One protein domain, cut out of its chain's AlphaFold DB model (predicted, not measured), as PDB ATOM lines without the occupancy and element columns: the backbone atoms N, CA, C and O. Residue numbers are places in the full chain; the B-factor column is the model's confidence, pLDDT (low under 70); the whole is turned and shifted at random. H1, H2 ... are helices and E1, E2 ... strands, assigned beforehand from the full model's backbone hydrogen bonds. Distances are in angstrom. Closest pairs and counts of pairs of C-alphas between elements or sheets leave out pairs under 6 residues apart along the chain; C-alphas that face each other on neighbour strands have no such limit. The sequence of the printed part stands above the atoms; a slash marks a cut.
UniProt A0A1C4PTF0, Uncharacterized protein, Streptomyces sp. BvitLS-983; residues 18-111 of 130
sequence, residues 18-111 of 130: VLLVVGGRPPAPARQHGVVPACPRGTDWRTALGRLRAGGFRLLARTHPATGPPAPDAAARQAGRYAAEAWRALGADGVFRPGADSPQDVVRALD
ATOM      1  N   VAL A  18     166.195 223.144 224.496       86.19
ATOM      2  CA  VAL A  18     166.561 221.928 225.222       86.19
ATOM      3  C   VAL A  18     167.179 222.302 226.562       86.19
ATOM      4  O   VAL A  18     168.074 223.144 226.625       86.19
ATOM      5  N   LEU A  19     166.721 221.663 227.637       87.62
ATOM      6  CA  LEU A  19     167.388 221.696 228.934       87.62
ATOM      7  C   LEU A  19     168.013 220.327 229.204       87.62
ATOM      8  O   LEU A  19     167.311 219.327 229.351       87.62
ATOM      9  N   LEU A  20     169.341 220.311 229.305       88.25
ATOM     10  CA  LEU A  20     170.107 219.141 229.712       88.25
ATOM     11  C   LEU A  20     170.396 219.201 231.216       88.25
ATOM     12  O   LEU A  20     171.131 220.069 231.687       88.25
ATOM     13  N   VAL A  21     169.854 218.248 231.968       88.00
ATOM     14  CA  VAL A  21     170.105 218.103 233.406       88.00
ATOM     15  C   VAL A  21     171.264 217.137 233.620       88.00
ATOM     16  O   VAL A  21     171.154 215.949 233.317       88.00
ATOM     17  N   VAL A  22     172.369 217.634 234.170       85.88
ATOM     18  CA  VAL A  22     173.564 216.835 234.475       85.88
ATOM     19  C   VAL A  22     173.719 216.709 235.983       85.88
ATOM     20  O   VAL A  22     173.748 217.714 236.692       85.88
ATOM     21  N   GLY A  23     173.849 215.484 236.494       83.12
ATOM     22  CA  GLY A  23     174.098 215.295 237.920       83.12
ATOM     23  C   GLY A  23     174.356 213.851 238.338       83.12
ATOM     24  O   GLY A  23     173.959 212.898 237.669       83.12
ATOM     25  N   GLY A  24     175.027 213.705 239.484       80.50
ATOM     26  CA  GLY A  24     175.247 212.413 240.148       80.50
ATOM     27  C   GLY A  24     174.189 212.066 241.202       80.50
ATOM     28  O   GLY A  24     174.067 210.911 241.594       80.50
ATOM     29  N   ARG A  25     173.402 213.046 241.667       81.38
ATOM     30  CA  ARG A  25     172.308 212.849 242.632       81.38
ATOM     31  C   ARG A  25     171.004 213.435 242.085       81.38
ATOM     32  O   ARG A  25     171.058 214.505 241.480       81.38
ATOM     33  N   PRO A  26     169.856 212.762 242.283       86.38
ATOM     34  CA  PRO A  26     168.562 213.295 241.868       86.38
ATOM     35  C   PRO A  26     168.210 214.560 242.674       86.38
ATOM     36  O   PRO A  26     168.685 214.715 243.805       86.38
ATOM     37  N   PRO A  27     167.351 215.452 242.150       89.38
ATOM     38  CA  PRO A  27     166.859 216.595 242.908       89.38
ATOM     39  C   PRO A  27     166.077 216.140 244.146       89.38
ATOM     40  O   PRO A  27     165.321 215.163 244.111       89.38
ATOM     41  N   ALA A  28     166.249 216.869 245.247       91.00
ATOM     42  CA  ALA A  28     165.525 216.620 246.486       91.00
ATOM     43  C   ALA A  28     164.026 216.951 246.324       91.00
ATOM     44  O   ALA A  28     163.698 217.960 245.696       91.00
ATOM     45  N   PRO A  29     163.109 216.140 246.878       91.62
ATOM     46  CA  PRO A  29     161.670 216.406 246.840       91.62
ATOM     47  C   PRO A  29     161.294 217.610 247.722       91.62
ATOM     48  O   PRO A  29     162.014 217.946 248.653       91.62
ATOM     49  N   ALA A  30     160.138 218.243 247.490       89.81
ATOM     50  CA  ALA A  30     159.688 219.380 248.312       89.81
ATOM     51  C   ALA A  30     159.422 219.019 249.785       89.81
ATOM     52  O   ALA A  30     159.540 219.859 250.671       89.81
ATOM     53  N   ARG A  31     159.054 217.761 250.043       89.81
ATOM     54  CA  ARG A  31     158.854 217.183 251.376       89.81
ATOM     55  C   ARG A  31     159.652 215.896 251.479       89.81
ATOM     56  O   ARG A  31     159.900 215.259 250.458       89.81
ATOM     57  N   GLN A  32     160.023 215.509 252.697       89.31
ATOM     58  CA  GLN A  32     160.773 214.279 252.934       89.31
ATOM     59  C   GLN A  32     160.046 213.079 252.313       89.31
ATOM     60  O   GLN A  32     158.838 212.911 252.490       89.31
ATOM     61  N   HIS A  33     160.791 212.249 251.581       85.62
ATOM     62  CA  HIS A  33     160.272 211.044 250.940       85.62
ATOM     63  C   HIS A  33     161.048 209.829 251.453       85.62
ATOM     64  O   HIS A  33     162.108 209.471 250.932       85.62
ATOM     65  N   GLY A  34     160.538 209.223 252.528       88.31
ATOM     66  CA  GLY A  34     161.258 208.187 253.265       88.31
ATOM     67  C   GLY A  34     162.572 208.712 253.828       88.31
ATOM     68  O   GLY A  34     162.577 209.664 254.601       88.31
ATOM     69  N   VAL A  35     163.684 208.108 253.410       88.12
ATOM     70  CA  VAL A  35     165.041 208.510 253.820       88.12
ATOM     71  C   VAL A  35     165.642 209.634 252.969       88.12
ATOM     72  O   VAL A  35     166.739 210.103 253.261       88.12
ATOM     73  N   VAL A  36     164.955 210.075 251.909       87.81
ATOM     74  CA  VAL A  36     165.433 211.169 251.053       87.81
ATOM     75  C   VAL A  36     165.051 212.511 251.688       87.81
ATOM     76  O   VAL A  36     163.852 212.781 251.840       87.81
ATOM     77  N   PRO A  37     166.032 213.361 252.046       89.38
ATOM     78  CA  PRO A  37     165.760 214.638 252.693       89.38
ATOM     79  C   PRO A  37     165.055 215.599 251.735       89.38
ATOM     80  O   PRO A  37     165.271 215.567 250.523       89.38
ATOM     81  N   ALA A  38     164.217 216.470 252.294       93.25
ATOM     82  CA  ALA A  38     163.526 217.499 251.529       93.25
ATOM     83  C   ALA A  38     164.497 218.557 250.977       93.25
ATOM     84  O   ALA A  38     165.577 218.790 251.524       93.25
ATOM     85  N   CYS A  39     164.083 219.252 249.918       91.00
ATOM     86  CA  CYS A  39     164.741 220.456 249.440       91.00
ATOM     87  C   CYS A  39     164.713 221.521 250.553       91.00
ATOM     88  O   CYS A  39     163.619 221.908 250.968       91.00
ATOM     89  N   PRO A  40     165.864 222.065 250.995       87.88
ATOM     90  CA  PRO A  40     165.897 223.089 252.047       87.88
ATOM     91  C   PRO A  40     165.103 224.353 251.700       87.88
ATOM     92  O   PRO A  40     164.650 225.072 252.581       87.88
ATOM     93  N   ARG A  41     164.922 224.624 250.402       88.44
ATOM     94  CA  ARG A  41     164.154 225.767 249.892       88.44
ATOM     95  C   ARG A  41     162.666 225.456 249.696       88.44
ATOM     96  O   ARG A  41     161.942 226.307 249.196       88.44
ATOM     97  N   GLY A  42     162.220 224.237 250.008       86.12
ATOM     98  CA  GLY A  42     160.842 223.783 249.791       86.12
ATOM     99  C   GLY A  42     160.424 223.693 248.319       86.12
ATOM    100  O   GLY A  42     159.250 223.483 248.028       86.12
ATOM    101  N   THR A  43     161.360 223.852 247.376       88.56
ATOM    102  CA  THR A  43     161.058 223.855 245.945       88.56
ATOM    103  C   THR A  43     160.636 222.468 245.481       88.56
ATOM    104  O   THR A  43     161.390 221.503 245.606       88.56
ATOM    105  N   ASP A  44     159.456 222.381 244.867       91.69
ATOM    106  CA  ASP A  44     159.045 221.183 244.145       91.69
ATOM    107  C   ASP A  44     159.606 221.188 242.723       91.69
ATOM    108  O   ASP A  44     159.114 221.879 241.824       91.69
ATOM    109  N   TRP A  45     160.643 220.380 242.513       91.25
ATOM    110  CA  TRP A  45     161.260 220.225 241.203       91.25
ATOM    111  C   TRP A  45     160.291 219.651 240.162       91.25
ATOM    112  O   TRP A  45     160.447 219.964 238.983       91.25
ATOM    113  N   ARG A  46     159.275 218.865 240.554       91.50
ATOM    114  CA  ARG A  46     158.288 218.330 239.598       91.50
ATOM    115  C   ARG A  46     157.407 219.440 239.044       91.50
ATOM    116  O   ARG A  46     157.212 219.516 237.833       91.50
ATOM    117  N   THR A  47     156.945 220.340 239.909       92.25
ATOM    118  CA  THR A  47     156.225 221.549 239.492       92.25
ATOM    119  C   THR A  47     157.088 222.429 238.583       92.25
ATOM    120  O   THR A  47     156.615 222.888 237.544       92.25
ATOM    121  N   ALA A  48     158.367 222.634 238.924       90.94
ATOM    122  CA  ALA A  48     159.291 223.384 238.069       90.94
ATOM    123  C   ALA A  48     159.469 222.723 236.688       90.94
ATOM    124  O   ALA A  48     159.430 223.406 235.665       90.94
ATOM    125  N   LEU A  49     159.577 221.392 236.651       91.56
ATOM    126  CA  LEU A  49     159.669 220.618 235.415       91.56
ATOM    127  C   LEU A  49     158.413 220.754 234.549       91.56
ATOM    128  O   LEU A  49     158.514 220.932 233.338       91.56
ATOM    129  N   GLY A  50     157.229 220.720 235.169       91.19
ATOM    130  CA  GLY A  50     155.958 220.943 234.479       91.19
ATOM    131  C   GLY A  50     155.891 222.314 233.803       91.19
ATOM    132  O   GLY A  50     155.468 222.409 232.653       91.19
ATOM    133  N   ARG A  51     156.386 223.367 234.469       92.00
ATOM    134  CA  ARG A  51     156.460 224.722 233.890       92.00
ATOM    135  C   ARG A  51     157.418 224.799 232.704       92.00
ATOM    136  O   ARG A  51     157.096 225.446 231.715       92.00
ATOM    137  N   LEU A  52     158.568 224.128 232.784       90.12
ATOM    138  CA  LEU A  52     159.523 224.061 231.674       90.12
ATOM    139  C   LEU A  52     158.912 223.362 230.455       90.12
ATOM    140  O   LEU A  52     158.966 223.903 229.354       90.12
ATOM    141  N   ARG A  53     158.249 222.215 230.653       88.81
ATOM    142  CA  ARG A  53     157.533 221.521 229.567       88.81
ATOM    143  C   ARG A  53     156.460 222.401 228.933       88.81
ATOM    144  O   ARG A  53     156.409 222.513 227.715       88.81
ATOM    145  N   ALA A  54     155.648 223.072 229.751       89.19
ATOM    146  CA  ALA A  54     154.628 224.001 229.264       89.19
ATOM    147  C   ALA A  54     155.227 225.193 228.490       89.19
ATOM    148  O   ALA A  54     154.584 225.728 227.595       89.19
ATOM    149  N   GLY A  55     156.467 225.584 228.802       88.62
ATOM    150  CA  GLY A  55     157.237 226.592 228.071       88.62
ATOM    151  C   GLY A  55     157.934 226.084 226.801       88.62
ATOM    152  O   GLY A  55     158.745 226.824 226.238       88.62
ATOM    153  N   GLY A  56     157.666 224.843 226.378       87.00
ATOM    154  CA  GLY A  56     158.214 224.247 225.157       87.00
ATOM    155  C   GLY A  56     159.638 223.704 225.291       87.00
ATOM    156  O   GLY A  56     160.318 223.538 224.282       87.00
ATOM    157  N   PHE A  57     160.122 223.454 226.513       87.69
ATOM    158  CA  PHE A  57     161.438 222.846 226.707       87.69
ATOM    159  C   PHE A  57     161.378 221.327 226.550       87.69
ATOM    160  O   PHE A  57     160.608 220.657 227.245       87.69
ATOM    161  N   ARG A  58     162.275 220.788 225.725       87.25
ATOM    162  CA  ARG A  58     162.627 219.366 225.715       87.25
ATOM    163  C   ARG A  58     163.629 219.082 226.836       87.25
ATOM    164  O   ARG A  58     164.604 219.816 227.006       87.25
ATOM    165  N   LEU A  59     163.395 218.028 227.604       87.06
ATOM    166  CA  LEU A  59     164.128 217.705 228.824       87.06
ATOM    167  C   LEU A  59     164.940 216.429 228.652       87.06
ATOM    168  O   LEU A  59     164.398 215.328 228.533       87.06
ATOM    169  N   LEU A  60     166.257 216.592 228.688       89.12
ATOM    170  CA  LEU A  60     167.205 215.493 228.610       89.12
ATOM    171  C   LEU A  60     167.949 215.367 229.932       89.12
ATOM    172  O   LEU A  60     168.258 216.369 230.581       89.12
ATOM    173  N   ALA A  61     168.288 214.143 230.324       89.00
ATOM    174  CA  ALA A  61     169.086 213.901 231.520       89.00
ATOM    175  C   ALA A  61     170.390 213.189 231.177       89.00
ATOM    176  O   ALA A  61     170.395 212.192 230.465       89.00
ATOM    177  N   ARG A  62     171.503 213.643 231.745       86.19
ATOM    178  CA  ARG A  62     172.749 212.880 231.795       86.19
ATOM    179  C   ARG A  62     172.992 212.465 233.232       86.19
ATOM    180  O   ARG A  62     173.431 213.262 234.064       86.19
ATOM    181  N   THR A  63     172.699 211.205 233.512       79.56
ATOM    182  CA  THR A  63     172.862 210.632 234.847       79.56
ATOM    183  C   THR A  63     174.212 209.960 234.942       79.56
ATOM    184  O   THR A  63     174.550 209.172 234.062       79.56
ATOM    185  N   HIS A  64     174.963 210.204 236.009       71.12
ATOM    186  CA  HIS A  64     176.073 209.325 236.361       71.12
ATOM    187  C   HIS A  64     175.513 208.215 237.260       71.12
ATOM    188  O   HIS A  64     175.288 208.479 238.444       71.12
ATOM    189  N   PRO A  65     175.165 207.025 236.723       62.78
ATOM    190  CA  PRO A  65     174.678 205.949 237.572       62.78
ATOM    191  C   PRO A  65     175.758 205.610 238.597       62.78
ATOM    192  O   PRO A  65     176.946 205.610 238.278       62.78
ATOM    193  N   ALA A  66     175.348 205.328 239.832       63.91
ATOM    194  CA  ALA A  66     176.271 204.832 240.838       63.91
ATOM    195  C   ALA A  66     176.868 203.509 240.336       63.91
ATOM    196  O   ALA A  66     176.155 202.517 240.181       63.91
ATOM    197  N   THR A  67     178.166 203.501 240.046       56.22
ATOM    198  CA  THR A  67     178.915 202.311 239.642       56.22
ATOM    199  C   THR A  67     179.258 201.509 240.894       56.22
ATOM    200  O   THR A  67     180.368 201.582 241.416       56.22
ATOM    201  N   GLY A  68     178.276 200.807 241.446       64.19
ATOM    202  CA  GLY A  68     178.463 199.979 242.631       64.19
ATOM    203  C   GLY A  68     177.346 198.952 242.772       64.19
ATOM    204  O   GLY A  68     176.262 199.152 242.217       64.19
ATOM    205  N   PRO A  69     177.594 197.840 243.484       65.75
ATOM    206  CA  PRO A  69     176.552 196.864 243.765       65.75
ATOM    207  C   PRO A  69     175.368 197.543 244.474       65.75
ATOM    208  O   PRO A  69     175.571 198.492 245.242       65.75
ATOM    209  N   PRO A  70     174.126 197.087 244.223       68.06
ATOM    210  CA  PRO A  70     172.956 197.643 244.882       68.06
ATOM    211  C   PRO A  70     173.143 197.550 246.394       68.06
ATOM    212  O   PRO A  70     173.514 196.506 246.929       68.06
ATOM    213  N   ALA A  71     172.907 198.664 247.077       73.31
ATOM    214  CA  ALA A  71     173.140 198.737 248.504       73.31
ATOM    215  C   ALA A  71     172.257 197.720 249.266       73.31
ATOM    216  O   ALA A  71     171.075 197.544 248.934       73.31
ATOM    217  N   PRO A  72     172.818 197.035 250.278       79.06
ATOM    218  CA  PRO A  72     172.199 195.859 250.887       79.06
ATOM    219  C   PRO A  72     171.037 196.194 251.831       79.06
ATOM    220  O   PRO A  72     170.218 195.322 252.130       79.06
ATOM    221  N   ASP A  73     170.917 197.441 252.288       88.81
ATOM    222  CA  ASP A  73     169.894 197.850 253.248       88.81
ATOM    223  C   ASP A  73     168.627 198.441 252.591       88.81
ATOM    224  O   ASP A  73     168.583 198.817 251.414       88.81
ATOM    225  N   ALA A  74     167.537 198.477 253.362       87.62
ATOM    226  CA  ALA A  74     166.233 198.934 252.883       87.62
ATOM    227  C   ALA A  74     166.194 200.440 252.571       87.62
ATOM    228  O   ALA A  74     165.499 200.845 251.633       87.62
ATOM    229  N   ALA A  75     166.943 201.252 253.320       87.12
ATOM    230  CA  ALA A  75     167.003 202.700 253.151       87.12
ATOM    231  C   ALA A  75     167.672 203.058 251.821       87.12
ATOM    232  O   ALA A  75     167.142 203.838 251.030       87.12
ATOM    233  N   ALA A  76     168.789 202.417 251.518       84.38
ATOM    234  CA  ALA A  76     169.528 202.616 250.293       84.38
ATOM    235  C   ALA A  76     168.770 202.062 249.076       84.38
ATOM    236  O   ALA A  76     168.740 202.715 248.031       84.38
ATOM    237  N   ARG A  77     168.033 200.946 249.216       87.25
ATOM    238  CA  ARG A  77     167.067 200.511 248.185       87.25
ATOM    239  C   ARG A  77     165.974 201.552 247.937       87.25
ATOM    240  O   ARG A  77     165.603 201.783 246.788       87.25
ATOM    241  N   GLN A  78     165.445 202.176 248.988       88.38
ATOM    242  CA  GLN A  78     164.430 203.221 248.853       88.38
ATOM    243  C   GLN A  78     164.987 204.481 248.180       88.38
ATOM    244  O   GLN A  78     164.363 204.989 247.249       88.38
ATOM    245  N   ALA A  79     166.165 204.948 248.597       87.12
ATOM    246  CA  ALA A  79     166.854 206.067 247.960       87.12
ATOM    247  C   ALA A  79     167.168 205.771 246.483       87.12
ATOM    248  O   ALA A  79     166.969 206.632 245.627       87.12
ATOM    249  N   GLY A  80     167.573 204.535 246.170       87.00
ATOM    250  CA  GLY A  80     167.793 204.065 244.802       87.00
ATOM    251  C   GLY A  80     166.522 204.089 243.949       87.00
ATOM    252  O   GLY A  80     166.555 204.592 242.826       87.00
ATOM    253  N   ARG A  81     165.381 203.626 244.484       87.94
ATOM    254  CA  ARG A  81     164.080 203.717 243.792       87.94
ATOM    255  C   ARG A  81     163.679 205.165 243.522       87.94
ATOM    256  O   ARG A  81     163.340 205.491 242.385       87.94
ATOM    257  N   TYR A  82     163.800 206.037 244.524       90.88
ATOM    258  CA  TYR A  82     163.534 207.467 244.351       90.88
ATOM    259  C   TYR A  82     164.429 208.076 243.266       90.88
ATOM    260  O   TYR A  82     163.944 208.794 242.392       90.88
ATOM    261  N   ALA A  83     165.728 207.768 243.285       88.94
ATOM    262  CA  ALA A  83     166.664 208.260 242.283       88.94
ATOM    263  C   ALA A  83     166.290 207.791 240.874       88.94
ATOM    264  O   ALA A  83     166.247 208.608 239.957       88.94
ATOM    265  N   ALA A  84     165.962 206.509 240.704       87.69
ATOM    266  CA  ALA A  84     165.532 205.964 239.420       87.69
ATOM    267  C   ALA A  84     164.243 206.629 238.910       87.69
ATOM    268  O   ALA A  84     164.128 206.942 237.727       87.69
ATOM    269  N   GLU A  85     163.265 206.881 239.779       90.81
ATOM    270  CA  GLU A  85     162.038 207.604 239.422       90.81
ATOM    271  C   GLU A  85     162.297 209.062 239.045       90.81
ATOM    272  O   GLU A  85     161.798 209.530 238.021       90.81
ATOM    273  N   ALA A  86     163.095 209.777 239.841       91.62
ATOM    274  CA  ALA A  86     163.428 211.170 239.582       91.62
ATOM    275  C   ALA A  86     164.171 211.325 238.248       91.62
ATOM    276  O   ALA A  86     163.805 212.165 237.428       91.62
ATOM    277  N   TRP A  87     165.161 210.469 237.990       89.31
ATOM    278  CA  TRP A  87     165.911 210.500 236.741       89.31
ATOM    279  C   TRP A  87     165.079 210.103 235.522       89.31
ATOM    280  O   TRP A  87     165.206 210.749 234.484       89.31
ATOM    281  N   ARG A  88     164.169 209.127 235.651       87.56
ATOM    282  CA  ARG A  88     163.199 208.811 234.586       87.56
ATOM    283  C   ARG A  88     162.317 210.010 234.244       87.56
ATOM    284  O   ARG A  88     162.079 210.274 233.073       87.56
ATOM    285  N   ALA A  89     161.853 210.753 235.246       89.88
ATOM    286  CA  ALA A  89     161.023 211.932 235.014       89.88
ATOM    287  C   ALA A  89     161.801 213.092 234.368       89.88
ATOM    288  O   ALA A  89     161.238 213.796 233.527       89.88
ATOM    289  N   LEU A  90     163.063 213.298 234.756       88.50
ATOM    290  CA  LEU A  90     163.935 214.346 234.209       88.50
ATOM    291  C   LEU A  90     164.405 214.047 232.781       88.50
ATOM    292  O   LEU A  90     164.566 214.975 232.000       88.50
ATOM    293  N   GLY A  91     164.615 212.773 232.449       87.12
ATOM    294  CA  GLY A  91     165.041 212.320 231.125       87.12
ATOM    295  C   GLY A  91     163.908 211.777 230.261       87.12
ATOM    296  O   GLY A  91     164.154 210.904 229.435       87.12
ATOM    297  N   ALA A  92     162.669 212.232 230.472       83.88
ATOM    298  CA  ALA A  92     161.510 211.710 229.742       83.88
ATOM    299  C   ALA A  92     161.643 211.874 228.219       83.88
ATOM    300  O   ALA A  92     161.139 211.032 227.482       83.88
ATOM    301  N   ASP A  93     162.364 212.904 227.760       84.38
ATOM    302  CA  ASP A  93     162.569 213.169 226.331       84.38
ATOM    303  C   ASP A  93     163.920 212.630 225.812       84.38
ATOM    304  O   ASP A  93     164.280 212.842 224.645       84.38
ATOM    305  N   GLY A  94     164.673 211.943 226.684       85.69
ATOM    306  CA  GLY A  94     165.936 211.268 226.393       85.69
ATOM    307  C   GLY A  94     166.924 211.262 227.568       85.69
ATOM    308  O   GLY A  94     166.930 212.148 228.429       85.69
ATOM    309  N   VAL A  95     167.795 210.250 227.591       86.00
ATOM    310  CA  VAL A  95     168.846 210.087 228.604       86.00
ATOM    311  C   VAL A  95     170.185 209.829 227.929       86.00
ATOM    312  O   VAL A  95     170.261 208.965 227.062       86.00
ATOM    313  N   PHE A  96     171.229 210.517 228.393       85.56
ATOM    314  CA  PHE A  96     172.613 210.258 228.016       85.56
ATOM    315  C   PHE A  96     173.363 209.469 229.097       85.56
ATOM    316  O   PHE A  96     173.325 209.809 230.287       85.56
ATOM    317  N   ARG A  97     174.085 208.436 228.673       80.38
ATOM    318  CA  ARG A  97     174.867 207.494 229.469       80.38
ATOM    319  C   ARG A  97     176.355 207.846 229.385       80.38
ATOM    320  O   ARG A  97     176.980 207.655 228.342       80.38
ATOM    321  N   PRO A  98     176.962 208.336 230.479       75.81
ATOM    322  CA  PRO A  98     178.395 208.599 230.523       75.81
ATOM    323  C   PRO A  98     179.204 207.349 230.157       75.81
ATOM    324  O   PRO A  98     178.975 206.286 230.726       75.81
ATOM    325  N   GLY A  99     180.147 207.492 229.226       74.88
ATOM    326  CA  GLY A  99     181.030 206.406 228.788       74.88
ATOM    327  C   GLY A  99     180.430 205.453 227.750       74.88
ATOM    328  O   GLY A  99     181.181 204.665 227.190       74.88
ATOM    329  N   ALA A 100     179.125 205.535 227.469       80.38
ATOM    330  CA  ALA A 100     178.480 204.772 226.400       80.38
ATOM    331  C   ALA A 100     178.074 205.670 225.225       80.38
ATOM    332  O   ALA A 100     178.328 205.308 224.081       80.38
ATOM    333  N   ASP A 101     177.507 206.846 225.506       81.38
ATOM    334  CA  ASP A 101     177.164 207.808 224.459       81.38
ATOM    335  C   ASP A 101     178.374 208.688 224.151       81.38
ATOM    336  O   ASP A 101     178.957 209.318 225.048       81.38
ATOM    337  N   SER A 102     178.753 208.733 222.876       81.56
ATOM    338  CA  SER A 102     179.829 209.600 222.413       81.56
ATOM    339  C   SER A 102     179.378 211.068 222.402       81.56
ATOM    340  O   SER A 102     178.179 211.363 222.334       81.56
ATOM    341  N   PRO A 103     180.314 212.032 222.422       79.44
ATOM    342  CA  PRO A 103     179.978 213.436 222.192       79.44
ATOM    343  C   PRO A 103     179.179 213.656 220.898       79.44
ATOM    344  O   PRO A 103     178.275 214.487 220.872       79.44
ATOM    345  N   GLN A 104     179.467 212.887 219.844       77.56
ATOM    346  CA  GLN A 104     178.751 212.949 218.570       77.56
ATOM    347  C   GLN A 104     177.296 212.489 218.705       77.56
ATOM    348  O   GLN A 104     176.414 213.104 218.105       77.56
ATOM    349  N   ASP A 105     177.025 211.462 219.512       77.44
ATOM    350  CA  ASP A 105     175.659 210.989 219.767       77.44
ATOM    351  C   ASP A 105     174.840 212.046 220.512       77.44
ATOM    352  O   ASP A 105     173.679 212.291 220.179       77.44
ATOM    353  N   VAL A 106     175.466 212.733 221.474       78.56
ATOM    354  CA  VAL A 106     174.841 213.849 222.197       78.56
ATOM    355  C   VAL A 106     174.507 214.994 221.244       78.56
ATOM    356  O   VAL A 106     173.386 215.496 221.276       78.56
ATOM    357  N   VAL A 107     175.446 215.385 220.375       79.88
ATOM    358  CA  VAL A 107     175.216 216.444 219.379       79.88
ATOM    359  C   VAL A 107     174.069 216.064 218.447       79.88
ATOM    360  O   VAL A 107     173.130 216.841 218.321       79.88
ATOM    361  N   ARG A 108     174.073 214.854 217.876       76.25
ATOM    362  CA  ARG A 108     172.995 214.384 216.986       76.25
ATOM    363  C   ARG A 108     171.627 214.356 217.662       76.25
ATOM    364  O   ARG A 108     170.629 214.666 217.030       76.25
ATOM    365  N   ALA A 109     171.565 213.980 218.937       75.06
ATOM    366  CA  ALA A 109     170.309 213.945 219.681       75.06
ATOM    367  C   ALA A 109     169.766 215.344 220.029       75.06
ATOM    368  O   ALA A 109     168.559 215.492 220.267       75.06
ATOM    369  N   LEU A 110     170.652 216.343 220.101       75.56
ATOM    370  CA  LEU A 110     170.327 217.752 220.335       75.56
ATOM    371  C   LEU A 110     170.039 218.521 219.042       75.56
ATOM    372  O   LEU A 110     169.365 219.548 219.101       75.56
ATOM    373  N   ASP A 111     170.536 218.035 217.906       71.94
ATOM    374  CA  ASP A 111     170.356 218.664 216.604       71.94
ATOM    375  C   ASP A 111     168.885 218.541 216.156       71.94
ATOM    376  O   ASP A 111     168.322 217.438 216.169       71.94
TER     377      ASP A 111
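Overview. This is residues 18 to 111 of the 130 residues of an uncharacterized protein of Streptomyces sp. BvitLS-983 (UniProt A0A1C4PTF0). A small ribbon of two parallel strands, E1 and E2, has one end of the long helix H2, residues 83 to 90, packed on it, mostly on E2, while the shorter helix H1 lies near E2 and runs the same way as H2. The small helix H3 sits at one end of a flat outline, near the start of E1, and long links join E1 to H1 and H2 to H3. The printed part has 94 residues, with three named helices and two named strands in the order E1, H1, E2, H2, H3, and its class is mixed, helices and strands. It is only just compact, close to loose, with a radius of gyration of the C-alphas of 14.4 A, and it spans 41 by 33 by 17 A.

Arrangement. E1, residues 18 to 23, and E2, residues 57 to 63, are parallel neighbours at 22 degrees; N 21 and O 60 are 2.8 A apart and N 62 and O 21 are 2.8 A apart, both within hydrogen-bond range. H1, residues 45 to 54, lies between them in the chain, and E1, H1 and E2 form a strand-helix-strand unit, two parallel neighbour strands joined through a helix, with a right-handed crossover. The closest C-alphas of H1 and E2, those of Arg 53 and Leu 59, are 7.7 A apart. H2, residues 74 to 90, has 5 pairs of C-alphas within 8 A of E2, the closest being those of Ala 61 and Leu 90 at 5.8 A. H1 and H2 are close but not clearly touching, with the closest C-alphas, Leu 49 and Leu 90, 7.7 A apart; they run the same way at a shallow tilt of 15 degrees. After H2, residues 95 to 96 pair in parallel with residues 61 to 62 of E2. H3, residues 103 to 110, is apart from H1, E2 and H2; its closest C-alpha to E1 is that of Leu 110, 7.5 A from that of Val 18. In H1, H2 and H3 every O i to N i+4 pair is within hydrogen-bond range.

Along the chain. E1 begins at C-alpha 18 (166.561, 221.928, 225.222) and measures 16.2 A. H1 is 14.2 A long and E2 18.6 A. H2, the longest helix, measures 24.3 A from C-alpha 74 (166.233, 198.934, 252.883) to C-alpha 90. H3 is 10.7 A long and ends at C-alpha 110 (170.327, 217.752, 220.335).

Size, cuts and confidence. The two C-alphas farthest apart, those of Asp 73 and Asp 111, are 42.1 A apart. The printed part has no cut. The links E1 to H1, 21 residues, and H2 to H3, 12 residues, are long. Mean pLDDT of the printed part is 84.5, and residues 65 to 70 are under 70.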